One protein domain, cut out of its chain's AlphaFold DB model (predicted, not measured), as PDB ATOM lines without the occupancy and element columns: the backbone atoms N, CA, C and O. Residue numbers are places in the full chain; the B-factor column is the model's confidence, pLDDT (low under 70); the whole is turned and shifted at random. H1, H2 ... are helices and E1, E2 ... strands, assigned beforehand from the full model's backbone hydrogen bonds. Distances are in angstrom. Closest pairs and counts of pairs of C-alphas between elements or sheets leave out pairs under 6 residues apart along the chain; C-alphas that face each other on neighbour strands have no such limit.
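This is residues 9 to 142 of the 476 residues of the protein "RNA pol II accessory factor, Cdc73 family protein" of Cryptosporidium meleagridis (UniProt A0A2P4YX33). A strongly twisted sheet of five strands covers one side of a small body with the helix H1 in its middle; the hairpin of E5 and E6 packs beside residues 13 to 17 of H1, and H5 lies on the side of H1 away from the large sheet. H3 starts directly after E6 and runs roughly alongside H1, while H4 and the long stretch of residues 104 to 120 lie toward the two ends of the longest axis. The printed part has 134 residues, with six named helices and seven named strands in the order E1 H1 H2 E2 E3 E4 E5 E6 H3 H4 H5 H6 E7. The large sheet has the order E1 E7 E4 E3 E2 and the small one E5 E6, both antiparallel; the class is mixed, helices and strands. The whole is compact, with a radius of gyration of the C-alphas of 14.4 A and spans of 42 by 35 by 29 A.

E1, residues 9 to 11, is an edge strand beside E7, residues 137 to 141, with N 11 and O 137 at 2.9 A. The pairing of E7 is staggered: residues 137 to 139 pair with E1 and residues 140 to 141 with E4, residues 43 to 46, where N 44 and O 140 are 2.8 A apart. E2, residues 30 to 32, E3, residues 35 to 38, and E4 form a meander, each strand the antiparallel neighbour of the one before, made of two hairpins; N 37 and O 30 are 2.8 A apart, as are N 36 and O 45. H1, residues 13 to 22, is on this sheet at a height of 11.4 A, over E4 and only just over E3, with 3 of its C-alphas, and slantwise to the strands at 52 degrees to E4 on the local plane. H2, residues 25 to 28, is only just not on it, with 4 pairs of C-alphas within 10 A. E5, residues 50 to 54, and E6, residues 60 to 62, form a hairpin with N 61 and O 53 at 2.8 A; the closest C-alphas of H1 and E5, those of Leu 14 and Thr 51, are 5.7 A apart. H3, residues 63 to 74, only grazes the large sheet, with its residues 63 to 67. H1 and H3 are close but not clearly touching, at a shallow tilt of 23 degrees, the same way; their closest C-alphas, Pro 13 and Leu 63, are 6.8 A apart. H5, residues 93 to 103, only just touches H1, with 3 pairs of C-alphas within 8 A, the closest those of Lys 18 and Leu 103 at 5.7 A. H4, residues 80 to 85, is close to but not clearly touching H3, with the C-alphas of Leu 68 and Ala 83 at 7.6 A. H6, residues 121 to 124, touches no helix. In H1, H3, H4 and H5 every O i to N i+4 pair is within hydrogen-bond range; H2 and H6 are too short for such a pair.

E1 begins at C-alpha 9 (238.787, 270.282, 257.044). From first to last C-alpha H1 measures 14.2 A, H3 16.9 A, H5 15.3 A and E7 12.8 A. H3 begins at C-alpha 63 (231.007, 283.769, 251.069), and E7 ends at C-alpha 141 (239.414, 268.783, 250.157).

The two C-alphas farthest apart, those of Asp 85 and Gln 111, are 42.9 A apart. The printed part has no cut. The long links are H5 to H6, with 17 residues, and H6 to E7, with 12. The mean pLDDT of the printed part is 77.7; residues 9 to 11, 94, 105 to 125, 132 to 136 and 138 are under 70.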
ATOM      1  N   ALA A   9     237.878 269.470 256.243       62.69
ATOM      2  CA  ALA A   9     238.787 270.282 257.044       62.69
ATOM      3  C   ALA A   9     238.069 271.554 257.510       62.69
ATOM      4  O   ALA A   9     237.075 271.956 256.914       62.69
ATOM      5  N   PHE A  10     238.563 272.200 258.564       63.38
ATOM      6  CA  PHE A  10     237.938 273.399 259.125       63.38
ATOM      7  C   PHE A  10     238.787 274.640 258.853       63.38
ATOM      8  O   PHE A  10     239.978 274.668 259.162       63.38
ATOM      9  N   VAL A  11     238.173 275.667 258.264       66.81
ATOM     10  CA  VAL A  11     238.857 276.869 257.757       66.81
ATOM     11  C   VAL A  11     238.100 278.151 258.100       66.81
ATOM     12  O   VAL A  11     236.935 278.107 258.489       66.81
ATOM     13  N   ASP A  12     238.739 279.309 257.936       77.44
ATOM     14  CA  ASP A  12     238.055 280.602 258.005       77.44
ATOM     15  C   ASP A  12     237.836 281.165 256.586       77.44
ATOM     16  O   ASP A  12     238.809 281.561 255.934       77.44
ATOM     17  N   PRO A  13     236.586 281.210 256.082       83.94
ATOM     18  CA  PRO A  13     236.313 281.672 254.722       83.94
ATOM     19  C   PRO A  13     236.695 283.137 254.486       83.94
ATOM     20  O   PRO A  13     237.061 283.488 253.367       83.94
ATOM     21  N   LEU A  14     236.640 283.997 255.514       84.44
ATOM     22  CA  LEU A  14     237.003 285.410 255.365       84.44
ATOM     23  C   LEU A  14     238.517 285.573 255.194       84.44
ATOM     24  O   LEU A  14     238.961 286.411 254.411       84.44
ATOM     25  N   ILE A  15     239.307 284.763 255.906       78.62
ATOM     26  CA  ILE A  15     240.773 284.802 255.836       78.62
ATOM     27  C   ILE A  15     241.273 284.200 254.519       78.62
ATOM     28  O   ILE A  15     242.122 284.812 253.874       78.62
ATOM     29  N   ILE A  16     240.696 283.079 254.060       78.75
ATOM     30  CA  ILE A  16     240.992 282.530 252.722       78.75
ATOM     31  C   ILE A  16     240.645 283.558 251.637       78.75
ATOM     32  O   ILE A  16     241.455 283.802 250.743       78.75
ATOM     33  N   LEU A  17     239.486 284.218 251.730       84.44
ATOM     34  CA  LEU A  17     239.091 285.257 250.777       84.44
ATOM     35  C   LEU A  17     240.047 286.467 250.807       84.44
ATOM     36  O   LEU A  17     240.441 286.938 249.740       84.44
ATOM     37  N   LYS A  18     240.484 286.933 251.991       81.88
ATOM     38  CA  LYS A  18     241.483 288.013 252.124       81.88
ATOM     39  C   LYS A  18     242.829 287.617 251.508       81.88
ATOM     40  O   LYS A  18     243.341 288.367 250.684       81.88
ATOM     41  N   ASP A  19     243.365 286.436 251.814       76.88
ATOM     42  CA  ASP A  19     244.647 285.982 251.250       76.88
ATOM     43  C   ASP A  19     244.572 285.751 249.731       76.88
ATOM     44  O   ASP A  19     245.502 286.102 249.001       76.88
ATOM     45  N   THR A  20     243.419 285.308 249.222       79.12
ATOM     46  CA  THR A  20     243.176 285.201 247.776       79.12
ATOM     47  C   THR A  20     243.147 286.582 247.097       79.12
ATOM     48  O   THR A  20     243.704 286.743 246.009       79.12
ATOM     49  N   ILE A  21     242.570 287.611 247.737       80.44
ATOM     50  CA  ILE A  21     242.607 289.002 247.245       80.44
ATOM     51  C   ILE A  21     244.027 289.571 247.286       80.44
ATOM     52  O   ILE A  21     244.497 290.093 246.277       80.44
ATOM     53  N   THR A  22     244.726 289.467 248.421       76.62
ATOM     54  CA  THR A  22     246.059 290.063 248.613       76.62
ATOM     55  C   THR A  22     247.117 289.431 247.706       76.62
ATOM     56  O   THR A  22     248.030 290.124 247.266       76.62
ATOM     57  N   ARG A  23     246.969 288.151 247.334       75.38
ATOM     58  CA  ARG A  23     247.801 287.494 246.305       75.38
ATOM     59  C   ARG A  23     247.429 287.859 244.860       75.38
ATOM     60  O   ARG A  23     248.075 287.369 243.940       75.38
ATOM     61  N   GLY A  24     246.377 288.650 244.639       79.94
ATOM     62  CA  GLY A  24     245.833 288.943 243.306       79.94
ATOM     63  C   GLY A  24     245.089 287.770 242.650       79.94
ATOM     64  O   GLY A  24     244.682 287.876 241.498       79.94
ATOM     65  N   LYS A  25     244.873 286.668 243.380       80.44
ATOM     66  CA  LYS A  25     244.317 285.391 242.897       80.44
ATOM     67  C   LYS A  25     242.785 285.315 242.929       80.44
ATOM     68  O   LYS A  25     242.217 284.254 242.714       80.44
ATOM     69  N   ILE A  26     242.090 286.424 243.193       85.31
ATOM     70  CA  ILE A  26     240.612 286.491 243.258       85.31
ATOM     71  C   ILE A  26     239.930 285.972 241.981       85.31
ATOM     72  O   ILE A  26     238.841 285.413 242.056       85.31
ATOM     73  N   ASP A  27     240.592 286.113 240.830       85.44
ATOM     74  CA  ASP A  27     240.093 285.664 239.529       85.44
ATOM     75  C   ASP A  27     240.451 284.175 239.233       85.44
ATOM     76  O   ASP A  27     240.081 283.653 238.186       85.44
ATOM     77  N   GLU A  28     241.121 283.475 240.168       86.50
ATOM     78  CA  GLU A  28     241.325 282.007 240.184       86.50
ATOM     79  C   GLU A  28     240.227 281.255 240.968       86.50
ATOM     80  O   GLU A  28     240.230 280.024 241.001       86.50
ATOM     81  N   ILE A  29     239.291 281.956 241.626       90.12
ATOM     82  CA  ILE A  29     238.180 281.309 242.344       90.12
ATOM     83  C   ILE A  29     237.148 280.808 241.330       90.12
ATOM     84  O   ILE A  29     236.445 281.594 240.691       90.12
ATOM     85  N   ILE A  30     237.000 279.486 241.223       91.44
ATOM     86  CA  ILE A  30     236.037 278.863 240.309       91.44
ATOM     87  C   ILE A  30     234.736 278.575 241.069       91.44
ATOM     88  O   ILE A  30     234.733 277.815 242.034       91.44
ATOM     89  N   LYS A  31     233.612 279.160 240.634       90.94
ATOM     90  CA  LYS A  31     232.273 278.831 241.156       90.94
ATOM     91  C   LYS A  31     231.687 277.661 240.361       90.94
ATOM     92  O   LYS A  31     231.396 277.816 239.178       90.94
ATOM     93  N   LEU A  32     231.515 276.506 241.002       88.00
ATOM     94  CA  LEU A  32     230.946 275.292 240.412       88.00
ATOM     95  C   LEU A  32     229.665 274.919 241.164       88.00
ATOM     96  O   LEU A  32     229.700 274.298 242.223       88.00
ATOM     97  N   GLY A  33     228.520 275.338 240.616       88.50
ATOM     98  CA  GLY A  33     227.228 275.215 241.293       88.50
ATOM     99  C   GLY A  33     227.233 275.961 242.629       88.50
ATOM    100  O   GLY A  33     227.517 277.160 242.672       88.50
ATOM    101  N   ASP A  34     226.960 275.227 243.707       88.75
ATOM    102  CA  ASP A  34     226.890 275.750 245.074       88.75
ATOM    103  C   ASP A  34     228.241 275.732 245.820       88.75
ATOM    104  O   ASP A  34     228.273 276.015 247.017       88.75
ATOM    105  N   GLU A  35     229.364 275.427 245.157       91.62
ATOM    106  CA  GLU A  35     230.710 275.496 245.747       91.62
ATOM    107  C   GLU A  35     231.617 276.533 245.057       91.62
ATOM    108  O   GLU A  35     231.654 276.660 243.832       91.62
ATOM    109  N   PHE A  36     232.416 277.239 245.857       93.88
ATOM    110  CA  PHE A  36     233.610 277.961 245.418       93.88
ATOM    111  C   PHE A  36     234.842 277.076 245.614       93.88
ATOM    112  O   PHE A  36     235.134 276.647 246.732       93.88
ATOM    113  N   HIS A  37     235.583 276.830 244.536       92.00
ATOM    114  CA  HIS A  37     236.870 276.144 244.552       92.00
ATOM    115  C   HIS A  37     238.015 277.141 244.751       92.00
ATOM    116  O   HIS A  37     238.151 278.117 244.013       92.00
ATOM    117  N   PHE A  38     238.876 276.840 245.720       85.56
ATOM    118  CA  PHE A  38     240.088 277.571 246.064       85.56
ATOM    119  C   PHE A  38     241.297 276.673 245.770       85.56
ATOM    120  O   PHE A  38     241.923 276.128 246.681       85.56
ATOM    121  N   GLU A  39     241.608 276.473 244.485       84.62
ATOM    122  CA  GLU A  39     242.577 275.456 244.038       84.62
ATOM    123  C   GLU A  39     243.964 275.616 244.676       84.62
ATOM    124  O   GLU A  39     244.547 274.636 245.139       84.62
ATOM    125  N   PHE A  40     244.448 276.858 244.807       77.19
ATOM    126  CA  PHE A  40     245.713 277.182 245.483       77.19
ATOM    127  C   PHE A  40     245.766 276.712 246.950       77.19
ATOM    128  O   PHE A  40     246.838 276.389 247.455       77.19
ATOM    129  N   TYR A  41     244.618 276.633 247.627       74.50
ATOM    130  CA  TYR A  41     244.493 276.198 249.022       74.50
ATOM    131  C   TYR A  41     244.065 274.725 249.146       74.50
ATOM    132  O   TYR A  41     243.997 274.202 250.257       74.50
ATOM    133  N   ASN A  42     243.829 274.039 248.020       77.56
ATOM    134  CA  ASN A  42     243.362 272.654 247.931       77.56
ATOM    135  C   ASN A  42     241.982 272.387 248.580       77.56
ATOM    136  O   ASN A  42     241.717 271.282 249.061       77.56
ATOM    137  N   CYS A  43     241.088 273.381 248.607       80.19
ATOM    138  CA  CYS A  43     239.772 273.249 249.241       80.19
ATOM    139  C   CYS A  43     238.615 273.835 248.415       80.19
ATOM    140  O   CYS A  43     238.802 274.691 247.553       80.19
ATOM    141  N   ALA A  44     237.403 273.366 248.705       83.62
ATOM    142  CA  ALA A  44     236.140 273.925 248.242       83.62
ATOM    143  C   ALA A  44     235.240 274.273 249.437       83.62
ATOM    144  O   ALA A  44     235.220 273.565 250.447       83.62
ATOM    145  N   LEU A  45     234.503 275.374 249.319       85.38
ATOM    146  CA  LEU A  45     233.583 275.903 250.328       85.38
ATOM    147  C   LEU A  45     232.210 276.115 249.698       85.38
ATOM    148  O   LEU A  45     232.132 276.546 248.549       85.38
ATOM    149  N   ASN A  46     231.126 275.876 250.438       88.31
ATOM    150  CA  ASN A  46     229.795 276.197 249.929       88.31
ATOM    151  C   ASN A  46     229.641 277.723 249.775       88.31
ATOM    152  O   ASN A  46     230.123 278.505 250.597       88.31
ATOM    153  N   VAL A  47     228.938 278.165 248.736       90.69
ATOM    154  CA  VAL A  47     228.699 279.593 248.456       90.69
ATOM    155  C   VAL A  47     227.937 280.272 249.607       90.69
ATOM    156  O   VAL A  47     228.189 281.431 249.938       90.69
ATOM    157  N   ASN A  48     227.079 279.515 250.300       89.56
ATOM    158  CA  ASN A  48     226.316 279.963 251.463       89.56
ATOM    159  C   ASN A  48     227.070 279.846 252.795       89.56
ATOM    160  O   ASN A  48     226.493 280.172 253.833       89.56
ATOM    161  N   THR A  49     228.329 279.393 252.810       85.69
ATOM    162  CA  THR A  49     229.096 279.287 254.055       85.69
ATOM    163  C   THR A  49     229.196 280.670 254.727       85.69
ATOM    164  O   THR A  49     229.640 281.627 254.081       85.69
ATOM    165  N   PRO A  50     228.787 280.810 256.006       85.25
ATOM    166  CA  PRO A  50     228.839 282.080 256.724       85.25
ATOM    167  C   PRO A  50     230.287 282.492 257.006       85.25
ATOM    168  O   PRO A  50     231.181 281.652 257.109       85.25
ATOM    169  N   THR A  51     230.524 283.790 257.177       88.44
ATOM    170  CA  THR A  51     231.856 284.335 257.478       88.44
ATOM    171  C   THR A  51     231.874 285.119 258.793       88.44
ATOM    172  O   THR A  51     230.824 285.440 259.362       88.44
ATOM    173  N   ARG A  52     233.072 285.485 259.276       84.62
ATOM    174  CA  ARG A  52     233.225 286.442 260.390       84.62
ATOM    175  C   ARG A  52     232.597 287.802 260.110       84.62
ATOM    176  O   ARG A  52     232.304 288.524 261.063       84.62
ATOM    177  N   CYS A  53     232.443 288.165 258.838       86.81
ATOM    178  CA  CYS A  53     231.896 289.452 258.465       86.81
ATOM    179  C   CYS A  53     230.385 289.478 258.732       86.81
ATOM    180  O   CYS A  53     229.667 288.537 258.388       86.81
ATOM    181  N   ARG A  54     229.896 290.547 259.359       86.69
ATOM    182  CA  ARG A  54     228.489 290.781 259.682       86.69
ATOM    183  C   ARG A  54     228.030 292.117 259.112       86.69
ATOM    184  O   ARG A  54     228.798 293.075 259.053       86.69
ATOM    185  N   ASN A  55     226.758 292.191 258.737       82.31
ATOM    186  CA  ASN A  55     226.111 293.466 258.437       82.31
ATOM    187  C   ASN A  55     225.692 294.197 259.733       82.31
ATOM    188  O   ASN A  55     225.752 293.640 260.831       82.31
ATOM    189  N   ARG A  56     225.193 295.433 259.613       74.94
ATOM    190  CA  ARG A  56     224.712 296.258 260.741       74.94
ATOM    191  C   ARG A  56     223.519 295.680 261.516       74.94
ATOM    192  O   ARG A  56     223.153 296.236 262.544       74.94
ATOM    193  N   ARG A  57     222.898 294.590 261.051       74.25
ATOM    194  CA  ARG A  57     221.851 293.851 261.786       74.25
ATOM    195  C   ARG A  57     222.427 292.714 262.637       74.25
ATOM    196  O   ARG A  57     221.679 292.023 263.320       74.25
ATOM    197  N   GLY A  58     223.742 292.495 262.576       78.00
ATOM    198  CA  GLY A  58     224.425 291.367 263.204       78.00
ATOM    199  C   GLY A  58     224.311 290.056 262.419       78.00
ATOM    200  O   GLY A  58     224.816 289.037 262.891       78.00
ATOM    201  N   GLU A  59     223.689 290.054 261.237       83.38
ATOM    202  CA  GLU A  59     223.575 288.879 260.367       83.38
ATOM    203  C   GLU A  59     224.940 288.599 259.716       83.38
ATOM    204  O   GLU A  59     225.587 289.521 259.218       83.38
ATOM    205  N   SER A  60     225.387 287.338 259.697       85.50
ATOM    206  CA  SER A  60     226.621 286.959 258.989       85.50
ATOM    207  C   SER A  60     226.446 287.130 257.476       85.50
ATOM    208  O   SER A  60     225.425 286.739 256.903       85.50
ATOM    209  N   LEU A  61     227.451 287.712 256.829       90.25
ATOM    210  CA  LEU A  61     227.591 287.740 255.379       90.25
ATOM    211  C   LEU A  61     228.208 286.412 254.928       90.25
ATOM    212  O   LEU A  61     229.208 285.957 255.491       90.25
ATOM    213  N   ASN A  62     227.588 285.786 253.932       94.19
ATOM    214  CA  ASN A  62     228.023 284.526 253.344       94.19
ATOM    215  C   ASN A  62     229.207 284.772 252.397       94.19
ATOM    216  O   ASN A  62     229.477 285.902 251.982       94.19
ATOM    217  N   LEU A  63     229.891 283.698 252.007       91.88
ATOM    218  CA  LEU A  63     231.007 283.769 251.069       91.88
ATOM    219  C   LEU A  63     230.598 284.378 249.710       91.88
ATOM    220  O   LEU A  63     231.331 285.207 249.174       91.88
ATOM    221  N   ASP A  64     229.402 284.059 249.201       93.81
ATOM    222  CA  ASP A  64     228.849 284.637 247.961       93.81
ATOM    223  C   ASP A  64     228.495 286.132 248.101       93.81
ATOM    224  O   ASP A  64     228.793 286.919 247.199       93.81
ATOM    225  N   ASP A  65     227.939 286.552 249.252       93.44
ATOM    226  CA  ASP A  65     227.614 287.964 249.540       93.44
ATOM    227  C   ASP A  65     228.868 288.844 249.387       93.44
ATOM    228  O   ASP A  65     228.838 289.900 248.745       93.44
ATOM    229  N   LEU A  66     229.989 288.382 249.956       91.62
ATOM    230  CA  LEU A  66     231.286 289.053 249.878       91.62
ATOM    231  C   LEU A  66     231.906 288.943 248.479       91.62
ATOM    232  O   LEU A  66     232.410 289.941 247.962       91.62
ATOM    233  N   TYR A  67     231.862 287.767 247.846       92.00
ATOM    234  CA  TYR A  67     232.458 287.543 246.527       92.00
ATOM    235  C   TYR A  67     231.814 288.419 245.439       92.00
ATOM    236  O   TYR A  67     232.530 289.106 244.700       92.00
ATOM    237  N   LEU A  68     230.476 288.491 245.381       91.44
ATOM    238  CA  LEU A  68     229.768 289.403 244.472       91.44
ATOM    239  C   LEU A  68     230.114 290.869 244.778       91.44
ATOM    240  O   LEU A  68     230.336 291.668 243.866       91.44
ATOM    241  N   PHE A  69     230.190 291.233 246.060       90.12
ATOM    242  CA  PHE A  69     230.547 292.584 246.484       90.12
ATOM    243  C   PHE A  69     231.951 293.005 246.035       90.12
ATOM    244  O   PHE A  69     232.100 294.102 245.490       90.12
ATOM    245  N   ILE A  70     232.961 292.147 246.202       88.25
ATOM    246  CA  ILE A  70     234.349 292.402 245.787       88.25
ATOM    247  C   ILE A  70     234.431 292.528 244.259       88.25
ATOM    248  O   ILE A  70     234.875 293.555 243.735       88.25
ATOM    249  N   THR A  71     233.953 291.512 243.535       88.62
ATOM    250  CA  THR A  71     234.072 291.418 242.069       88.62
ATOM    251  C   THR A  71     233.300 292.524 241.342       88.62
ATOM    252  O   THR A  71     233.834 293.163 240.430       88.62
ATOM    253  N   ALA A  72     232.077 292.845 241.777       86.19
ATOM    254  CA  ALA A  72     231.304 293.940 241.196       86.19
ATOM    255  C   ALA A  72     231.796 295.328 241.651       86.19
ATOM    256  O   ALA A  72     231.635 296.303 240.907       86.19
ATOM    257  N   SER A  73     232.429 295.452 242.827       83.62
ATOM    258  CA  SER A  73     233.017 296.724 243.276       83.62
ATOM    259  C   SER A  73     234.285 297.104 242.515       83.62
ATOM    260  O   SER A  73     234.419 298.297 242.235       83.62
ATOM    261  N   LYS A  74     235.139 296.145 242.090       77.81
ATOM    262  CA  LYS A  74     236.274 296.402 241.161       77.81
ATOM    263  C   LYS A  74     235.833 297.310 239.998       77.81
ATOM    264  O   LYS A  74     236.485 298.295 239.671       77.81
ATOM    265  N   ASN A  75     234.669 296.999 239.423       78.69
ATOM    266  CA  ASN A  75     234.107 297.653 238.240       78.69
ATOM    267  C   ASN A  75     233.095 298.778 238.544       78.69
ATOM    268  O   ASN A  75     232.415 299.239 237.629       78.69
ATOM    269  N   LYS A  76     232.939 299.200 239.810       77.12
ATOM    270  CA  LYS A  76     231.900 300.151 240.276       77.12
ATOM    271  C   LYS A  76     230.445 299.735 239.954       77.12
ATOM    272  O   LYS A  76     229.551 300.574 239.992       77.12
ATOM    273  N   LYS A  77     230.189 298.449 239.675       81.00
ATOM    274  CA  LYS A  77     228.869 297.899 239.293       81.00
ATOM    275  C   LYS A  77     228.026 297.405 240.476       81.00
ATOM    276  O   LYS A  77     226.838 297.145 240.299       81.00
ATOM    277  N   TYR A  78     228.608 297.264 241.671       87.19
ATOM    278  CA  TYR A  78     227.873 296.782 242.845       87.19
ATOM    279  C   TYR A  78     226.769 297.761 243.276       87.19
ATOM    280  O   TYR A  78     227.043 298.918 243.604       87.19
ATOM    281  N   THR A  79     225.527 297.277 243.297       87.12
ATOM    282  CA  THR A  79     224.313 298.027 243.650       87.12
ATOM    283  C   THR A  79     223.353 297.139 244.441       87.12
ATOM    284  O   THR A  79     223.443 295.914 244.376       87.12
ATOM    285  N   MET A  80     222.395 297.749 245.148       84.69
ATOM    286  CA  MET A  80     221.348 297.017 245.876       84.69
ATOM    287  C   MET A  80     220.552 296.086 244.959       84.69
ATOM    288  O   MET A  80     220.341 294.929 245.311       84.69
ATOM    289  N   LYS A  81     220.203 296.559 243.755       85.88
ATOM    290  CA  LYS A  81     219.525 295.732 242.758       85.88
ATOM    291  C   LYS A  81     220.380 294.529 242.342       85.88
ATOM    292  O   LYS A  81     219.867 293.424 242.348       85.88
ATOM    293  N   LEU A  82     221.676 294.706 242.061       87.19
ATOM    294  CA  LEU A  82     222.544 293.582 241.674       87.19
ATOM    295  C   LEU A  82     222.614 292.492 242.757       87.19
ATOM    296  O   LEU A  82     222.620 291.312 242.421       87.19
ATOM    297  N   ALA A  83     222.644 292.866 244.041       87.25
ATOM    298  CA  ALA A  83     222.591 291.893 245.134       87.25
ATOM    299  C   ALA A  83     221.237 291.154 245.167       87.25
ATOM    300  O   ALA A  83     221.212 289.926 245.194       87.25
ATOM    301  N   GLN A  84     220.123 291.890 245.068       89.25
ATOM    302  CA  GLN A  84     218.765 291.326 245.050       89.25
ATOM    303  C   GLN A  84     218.501 290.413 243.842       89.25
ATOM    304  O   GLN A  84     217.936 289.338 244.020       89.25
ATOM    305  N   ASP A  85     218.958 290.796 242.646       90.12
ATOM    306  CA  ASP A  85     218.842 290.009 241.409       90.12
ATOM    307  C   ASP A  85     219.607 288.666 241.498       90.12
ATOM    308  O   ASP A  85     219.310 287.741 240.746       90.12
ATOM    309  N   ASN A  86     220.570 288.539 242.425       87.88
ATOM    310  CA  ASN A  86     221.300 287.299 242.730       87.88
ATOM    311  C   ASN A  86     220.801 286.595 244.015       87.88
ATOM    312  O   ASN A  86     221.356 285.573 244.402       87.88
ATOM    313  N   GLY A  87     219.785 287.131 244.703       89.69
ATOM    314  CA  GLY A  87     219.287 286.601 245.982       89.69
ATOM    315  C   GLY A  87     220.199 286.846 247.197       89.69
ATOM    316  O   GLY A  87     219.969 286.260 248.254       89.69
ATOM    317  N   LEU A  88     221.216 287.702 247.068       90.62
ATOM    318  CA  LEU A  88     222.275 287.915 248.062       90.62
ATOM    319  C   LEU A  88     222.034 289.141 248.959       90.62
ATOM    320  O   LEU A  88     221.293 290.071 248.617       90.62
ATOM    321  N   LYS A  89     222.689 289.170 250.126       90.44
ATOM    322  CA  LYS A  89     222.571 290.267 251.097       90.44
ATOM    323  C   LYS A  89     223.265 291.520 250.556       90.44
ATOM    324  O   LYS A  89     224.429 291.495 250.158       90.44
ATOM    325  N   PHE A  90     222.553 292.648 250.554       87.88
ATOM    326  CA  PHE A  90     223.125 293.923 250.121       87.88
ATOM    327  C   PHE A  90     224.017 294.539 251.207       87.88
ATOM    328  O   PHE A  90     223.544 294.861 252.296       87.88
ATOM    329  N   ILE A  91     225.283 294.761 250.858       87.50
ATOM    330  CA  ILE A  91     226.301 295.413 251.685       87.50
ATOM    331  C   ILE A  91     226.224 296.929 251.464       87.50
ATOM    332  O   ILE A  91     226.475 297.431 250.364       87.50
ATOM    333  N   ASN A  92     225.855 297.672 252.505       81.62
ATOM    334  CA  ASN A  92     225.616 299.113 252.408       81.62
ATOM    335  C   ASN A  92     226.918 299.939 252.387       81.62
ATOM    336  O   ASN A  92     228.021 299.418 252.516       81.62
ATOM    337  N   ILE A  93     226.803 301.260 252.207       72.88
ATOM    338  CA  ILE A  93     227.953 302.169 252.027       72.88
ATOM    339  C   ILE A  93     228.883 302.216 253.258       72.88
ATOM    340  O   ILE A  93     230.087 302.412 253.097       72.88
ATOM    341  N   LEU A  94     228.356 302.011 254.470       69.94
ATOM    342  CA  LEU A  94     229.141 302.040 255.710       69.94
ATOM    343  C   LEU A  94     229.893 300.718 255.911       69.94
ATOM    344  O   LEU A  94     231.107 300.722 256.112       69.94
ATOM    345  N   GLU A  95     229.194 299.593 255.740       81.00
ATOM    346  CA  GLU A  95     229.787 298.246 255.723       81.00
ATOM    347  C   GLU A  95     230.865 298.145 254.639       81.00
ATOM    348  O   GLU A  95     231.980 297.705 254.904       81.00
ATOM    349  N   LYS A  96     230.578 298.665 253.439       82.06
ATOM    350  CA  LYS A  96     231.513 298.753 252.313       82.06
ATOM    351  C   LYS A  96     232.830 299.429 252.690       82.06
ATOM    352  O   LYS A  96     233.869 298.965 252.224       82.06
ATOM    353  N   LYS A  97     232.820 300.493 253.508       80.94
ATOM    354  CA  LYS A  97     234.067 301.102 254.000       80.94
ATOM    355  C   LYS A  97     234.811 300.116 254.895       80.94
ATOM    356  O   LYS A  97     235.954 299.804 254.593       80.94
ATOM    357  N   ASN A  98     234.166 299.610 255.948       83.31
ATOM    358  CA  ASN A  98     234.823 298.779 256.962       83.31
ATOM    359  C   ASN A  98     235.386 297.468 256.373       83.31
ATOM    360  O   ASN A  98     236.517 297.091 256.668       83.31
ATOM    361  N   ILE A  99     234.649 296.835 255.453       84.75
ATOM    362  CA  ILE A  99     235.083 295.624 254.741       84.75
ATOM    363  C   ILE A  99     236.292 295.919 253.843       84.75
ATOM    364  O   ILE A  99     237.256 295.157 253.860       84.75
ATOM    365  N   PHE A 100     236.301 297.025 253.089       82.56
ATOM    366  CA  PHE A 100     237.482 297.391 252.294       82.56
ATOM    367  C   PHE A 100     238.666 297.857 253.145       82.56
ATOM    368  O   PHE A 100     239.804 297.655 252.740       82.56
ATOM    369  N   GLU A 101     238.429 298.439 254.316       82.44
ATOM    370  CA  GLU A 101     239.468 298.829 255.274       82.44
ATOM    371  C   GLU A 101     240.147 297.599 255.902       82.44
ATOM    372  O   GLU A 101     241.335 297.651 256.208       82.44
ATOM    373  N   PHE A 102     239.431 296.472 256.029       82.62
ATOM    374  CA  PHE A 102     240.011 295.178 256.401       82.62
ATOM    375  C   PHE A 102     240.685 294.460 255.227       82.62
ATOM    376  O   PHE A 102     241.805 293.976 255.370       82.62
ATOM    377  N   LEU A 103     240.023 294.350 254.071       77.25
ATOM    378  CA  LEU A 103     240.551 293.587 252.930       77.25
ATOM    379  C   LEU A 103     241.761 294.270 252.273       77.25
ATOM    380  O   LEU A 103     242.650 293.575 251.792       77.25
ATOM    381  N   ASN A 104     241.823 295.606 252.302       72.00
ATOM    382  CA  ASN A 104     242.959 296.394 251.816       72.00
ATOM    383  C   ASN A 104     243.916 296.829 252.947       72.00
ATOM    384  O   ASN A 104     244.708 297.749 252.747       72.00
ATOM    385  N   GLU A 105     243.845 296.214 254.134       67.31
ATOM    386  CA  GLU A 105     244.851 296.397 255.188       67.31
ATOM    387  C   GLU A 105     246.186 295.813 254.698       67.31
ATOM    388  O   GLU A 105     246.461 294.625 254.872       67.31
ATOM    389  N   PHE A 106     247.003 296.640 254.041       54.00
ATOM    390  CA  PHE A 106     248.374 296.292 253.686       54.00
ATOM    391  C   PHE A 106     249.181 296.099 254.969       54.00
ATOM    392  O   PHE A 106     249.328 297.017 255.775       54.00
ATOM    393  N   ILE A 107     249.714 294.895 255.162       52.75
ATOM    394  CA  ILE A 107     250.473 294.563 256.364       52.75
ATOM    395  C   ILE A 107     251.926 294.999 256.170       52.75
ATOM    396  O   ILE A 107     252.812 294.200 255.881       52.75
ATOM    397  N   GLU A 108     252.179 296.289 256.391       43.28
ATOM    398  CA  GLU A 108     253.507 296.930 256.330       43.28
ATOM    399  C   GLU A 108     254.510 296.418 257.397       43.28
ATOM    400  O   GLU A 108     255.584 296.987 257.578       43.28
ATOM    401  N   LYS A 109     254.174 295.348 258.134       44.34
ATOM    402  CA  LYS A 109     254.983 294.769 259.222       44.34
ATOM    403  C   LYS A 109     255.821 293.552 258.821       44.34
ATOM    404  O   LYS A 109     256.663 293.131 259.609       44.34
ATOM    405  N   THR A 110     255.616 292.984 257.636       43.69
ATOM    406  CA  THR A 110     256.375 291.827 257.134       43.69
ATOM    407  C   THR A 110     257.175 292.223 255.898       43.69
ATOM    408  O   THR A 110     256.605 292.471 254.841       43.69
ATOM    409  N   GLN A 111     258.506 292.294 256.038       42.59
ATOM    410  CA  GLN A 111     259.423 292.637 254.937       42.59
ATOM    411  C   GLN A 111     259.564 291.527 253.879       42.59
ATOM    412  O   GLN A 111     260.080 291.800 252.800       42.59
ATOM    413  N   ASP A 112     259.048 290.326 254.154       43.81
ATOM    414  CA  ASP A 112     258.791 289.292 253.152       43.81
ATOM    415  C   ASP A 112     257.290 289.199 252.841       43.81
ATOM    416  O   ASP A 112     256.432 289.286 253.723       43.81
ATOM    417  N   SER A 113     256.979 289.032 251.556       43.69
ATOM    418  CA  SER A 113     255.645 289.196 250.968       43.69
ATOM    419  C   SER A 113     254.613 288.157 251.434       43.69
ATOM    420  O   SER A 113     254.502 287.071 250.856       43.69
ATOM    421  N   GLY A 114     253.782 288.513 252.418       52.00
ATOM    422  CA  GLY A 114     252.655 287.689 252.852       52.00
ATOM    423  C   GLY A 114     251.706 288.384 253.830       52.00
ATOM    424  O   GLY A 114     252.021 289.426 254.398       52.00
ATOM    425  N   ILE A 115     250.534 287.779 254.028       49.81
ATOM    426  CA  ILE A 115     249.633 288.092 255.145       49.81
ATOM    427  C   ILE A 115     250.227 287.541 256.455       49.81
ATOM    428  O   ILE A 115     250.834 286.465 256.432       49.81
ATOM    429  N   PRO A 116     250.096 288.264 257.584       48.06
ATOM    430  CA  PRO A 116     250.735 287.909 258.845       48.06
ATOM    431  C   PRO A 116     250.185 286.583 259.356       48.06
ATOM    432  O   PRO A 116     248.973 286.393 259.391       48.06
ATOM    433  N   SER A 117     251.079 285.688 259.783       49.16
ATOM    434  CA  SER A 117     250.773 284.308 260.198       49.16
ATOM    435  C   SER A 117     249.767 284.180 261.350       49.16
ATOM    436  O   SER A 117     249.252 283.087 261.588       49.16
ATOM    437  N   THR A 118     249.473 285.277 262.050       50.62
ATOM    438  CA  THR A 118     248.364 285.422 262.995       50.62
ATOM    439  C   THR A 118     247.774 286.837 262.930       50.62
ATOM    440  O   THR A 118     248.475 287.807 262.642       50.62
ATOM    441  N   TYR A 119     246.480 286.964 263.238       56.28
ATOM    442  CA  TYR A 119     245.827 288.224 263.603       56.28
ATOM    443  C   TYR A 119     245.501 288.174 265.097       56.28
ATOM    444  O   TYR A 119     244.869 287.222 265.549       56.28
ATOM    445  N   SER A 120     245.874 289.170 265.901       59.56
ATOM    446  CA  SER A 120     245.411 289.172 267.295       59.56
ATOM    447  C   SER A 120     243.898 289.448 267.372       59.56
ATOM    448  O   SER A 120     243.292 290.008 266.452       59.56
ATOM    449  N   ILE A 121     243.268 289.106 268.503       59.41
ATOM    450  CA  ILE A 121     241.880 289.525 268.792       59.41
ATOM    451  C   ILE A 121     241.760 291.061 268.726       59.41
ATOM    452  O   ILE A 121     240.726 291.588 268.318       59.41
ATOM    453  N   GLU A 122     242.832 291.773 269.082       62.50
ATOM    454  CA  GLU A 122     242.921 293.234 269.050       62.50
ATOM    455  C   GLU A 122     243.091 293.778 267.618       62.50
ATOM    456  O   GLU A 122     242.629 294.880 267.335       62.50
ATOM    457  N   ASP A 123     243.656 292.998 266.685       65.56
ATOM    458  CA  ASP A 123     243.720 293.351 265.262       65.56
ATOM    459  C   ASP A 123     242.367 293.200 264.567       65.56
ATOM    460  O   ASP A 123     241.936 294.117 263.868       65.56
ATOM    461  N   LEU A 124     241.671 292.081 264.796       67.19
ATOM    462  CA  LEU A 124     240.319 291.869 264.265       67.19
ATOM    463  C   LEU A 124     239.311 292.843 264.899       67.19
ATOM    464  O   LEU A 124     238.450 293.378 264.205       67.19
ATOM    465  N   GLY A 125     239.459 293.135 266.196       67.38
ATOM    466  CA  GLY A 125     238.584 294.031 266.959       67.38
ATOM    467  C   GLY A 125     238.604 295.508 266.538       67.38
ATOM    468  O   GLY A 125     237.771 296.273 267.021       67.38
ATOM    469  N   LYS A 126     239.502 295.921 265.629       76.69
ATOM    470  CA  LYS A 126     239.462 297.246 264.976       76.69
ATOM    471  C   LYS A 126     238.269 297.391 264.022       76.69
ATOM    472  O   LYS A 126     237.842 298.507 263.730       76.69
ATOM    473  N   TYR A 127     237.763 296.275 263.499       77.44
ATOM    474  CA  TYR A 127     236.806 296.241 262.401       77.44
ATOM    475  C   TYR A 127     235.399 295.931 262.914       77.44
ATOM    476  O   TYR A 127     235.061 294.780 263.167       77.44
ATOM    477  N   GLU A 128     234.564 296.969 263.031       74.81
ATOM    478  CA  GLU A 128     233.150 296.907 263.450       74.81
ATOM    479  C   GLU A 128     232.353 295.778 262.766       74.81
ATOM    480  O   GLU A 128     231.500 295.158 263.394       74.81
ATOM    481  N   CYS A 129     232.647 295.472 261.495       80.94
ATOM    482  CA  CYS A 129     231.955 294.416 260.756       80.94
ATOM    483  C   CYS A 129     232.514 292.994 260.967       80.94
ATOM    484  O   CYS A 129     231.988 292.071 260.353       80.94
ATOM    485  N   ILE A 130     233.557 292.770 261.777       81.31
ATOM    486  CA  ILE A 130     234.246 291.468 261.891       81.31
ATOM    487  C   ILE A 130     234.121 290.901 263.300       81.31
ATOM    488  O   ILE A 130     234.636 291.454 264.269       81.31
ATOM    489  N   ASN A 131     233.477 289.738 263.421       73.12
ATOM    490  CA  ASN A 131     233.304 289.107 264.721       73.12
ATOM    491  C   ASN A 131     234.574 288.375 265.183       73.12
ATOM    492  O   ASN A 131     235.082 287.469 264.510       73.12
ATOM    493  N   THR A 132     235.044 288.714 266.381       67.31
ATOM    494  CA  THR A 132     236.151 288.028 267.069       67.31
ATOM    495  C   THR A 132     235.761 286.606 267.493       67.31
ATOM    496  O   THR A 132     236.580 285.688 267.420       67.31
ATOM    497  N   GLU A 133     234.488 286.376 267.826       64.56
ATOM    498  CA  GLU A 133     233.928 285.052 268.124       64.56
ATOM    499  C   GLU A 133     233.322 284.391 266.872       64.56
ATOM    500  O   GLU A 133     232.252 284.772 266.397       64.56
ATOM    501  N   PHE A 134     233.976 283.376 266.310       64.69
ATOM    502  CA  PHE A 134     233.452 282.633 265.158       64.69
ATOM    503  C   PHE A 134     234.090 281.247 265.085       64.69
ATOM    504  O   PHE A 134     235.298 281.099 265.286       64.69
ATOM    505  N   SER A 135     233.266 280.238 264.807       63.72
ATOM    506  CA  SER A 135     233.709 278.866 264.571       63.72
ATOM    507  C   SER A 135     234.202 278.713 263.138       63.72
ATOM    508  O   SER A 135     233.541 279.170 262.206       63.72
ATOM    509  N   LEU A 136     235.329 278.020 262.964       68.38
ATOM    510  CA  LEU A 136     235.802 277.602 261.647       68.38
ATOM    511  C   LEU A 136     234.723 276.772 260.932       68.38
ATOM    512  O   LEU A 136     233.953 276.052 261.570       68.38
ATOM    513  N   GLN A 137     234.669 276.895 259.612       70.44
ATOM    514  CA  GLN A 137     233.644 276.303 258.760       70.44
ATOM    515  C   GLN A 137     234.195 275.074 258.028       70.44
ATOM    516  O   GLN A 137     235.369 275.092 257.646       70.44
ATOM    517  N   PRO A 138     233.384 274.023 257.815       67.88
ATOM    518  CA  PRO A 138     233.816 272.847 257.076       67.88
ATOM    519  C   PRO A 138     234.049 273.190 255.600       67.88
ATOM    520  O   PRO A 138     233.243 273.871 254.965       67.88
ATOM    521  N   CYS A 139     235.149 272.684 255.051       71.50
ATOM    522  CA  CYS A 139     235.492 272.728 253.638       71.50
ATOM    523  C   CYS A 139     235.827 271.319 253.134       71.50
ATOM    524  O   CYS A 139     236.290 270.452 253.883       71.50
ATOM    525  N   ARG A 140     235.587 271.089 251.846       77.19
ATOM    526  CA  ARG A 140     235.857 269.826 251.162       77.19
ATOM    527  C   ARG A 140     237.253 269.876 250.546       77.19
ATOM    528  O   ARG A 140     237.557 270.808 249.806       77.19
ATOM    529  N   ILE A 141     238.098 268.882 250.811       74.56
ATOM    530  CA  ILE A 141     239.414 268.783 250.157       74.56
ATOM    531  C   ILE A 141     239.225 268.486 248.654       74.56
ATOM    532  O   ILE A 141     238.318 267.741 248.270       74.56
ATOM    533  N   LEU A 142     240.052 269.103 247.799       74.81
ATOM    534  CA  LEU A 142     240.032 268.877 246.344       74.81
ATOM    535  C   LEU A 142     240.895 267.668 245.946       74.81
ATOM    536  O   LEU A 142     240.410 266.759 245.277       74.81
TER     537      LEU A 142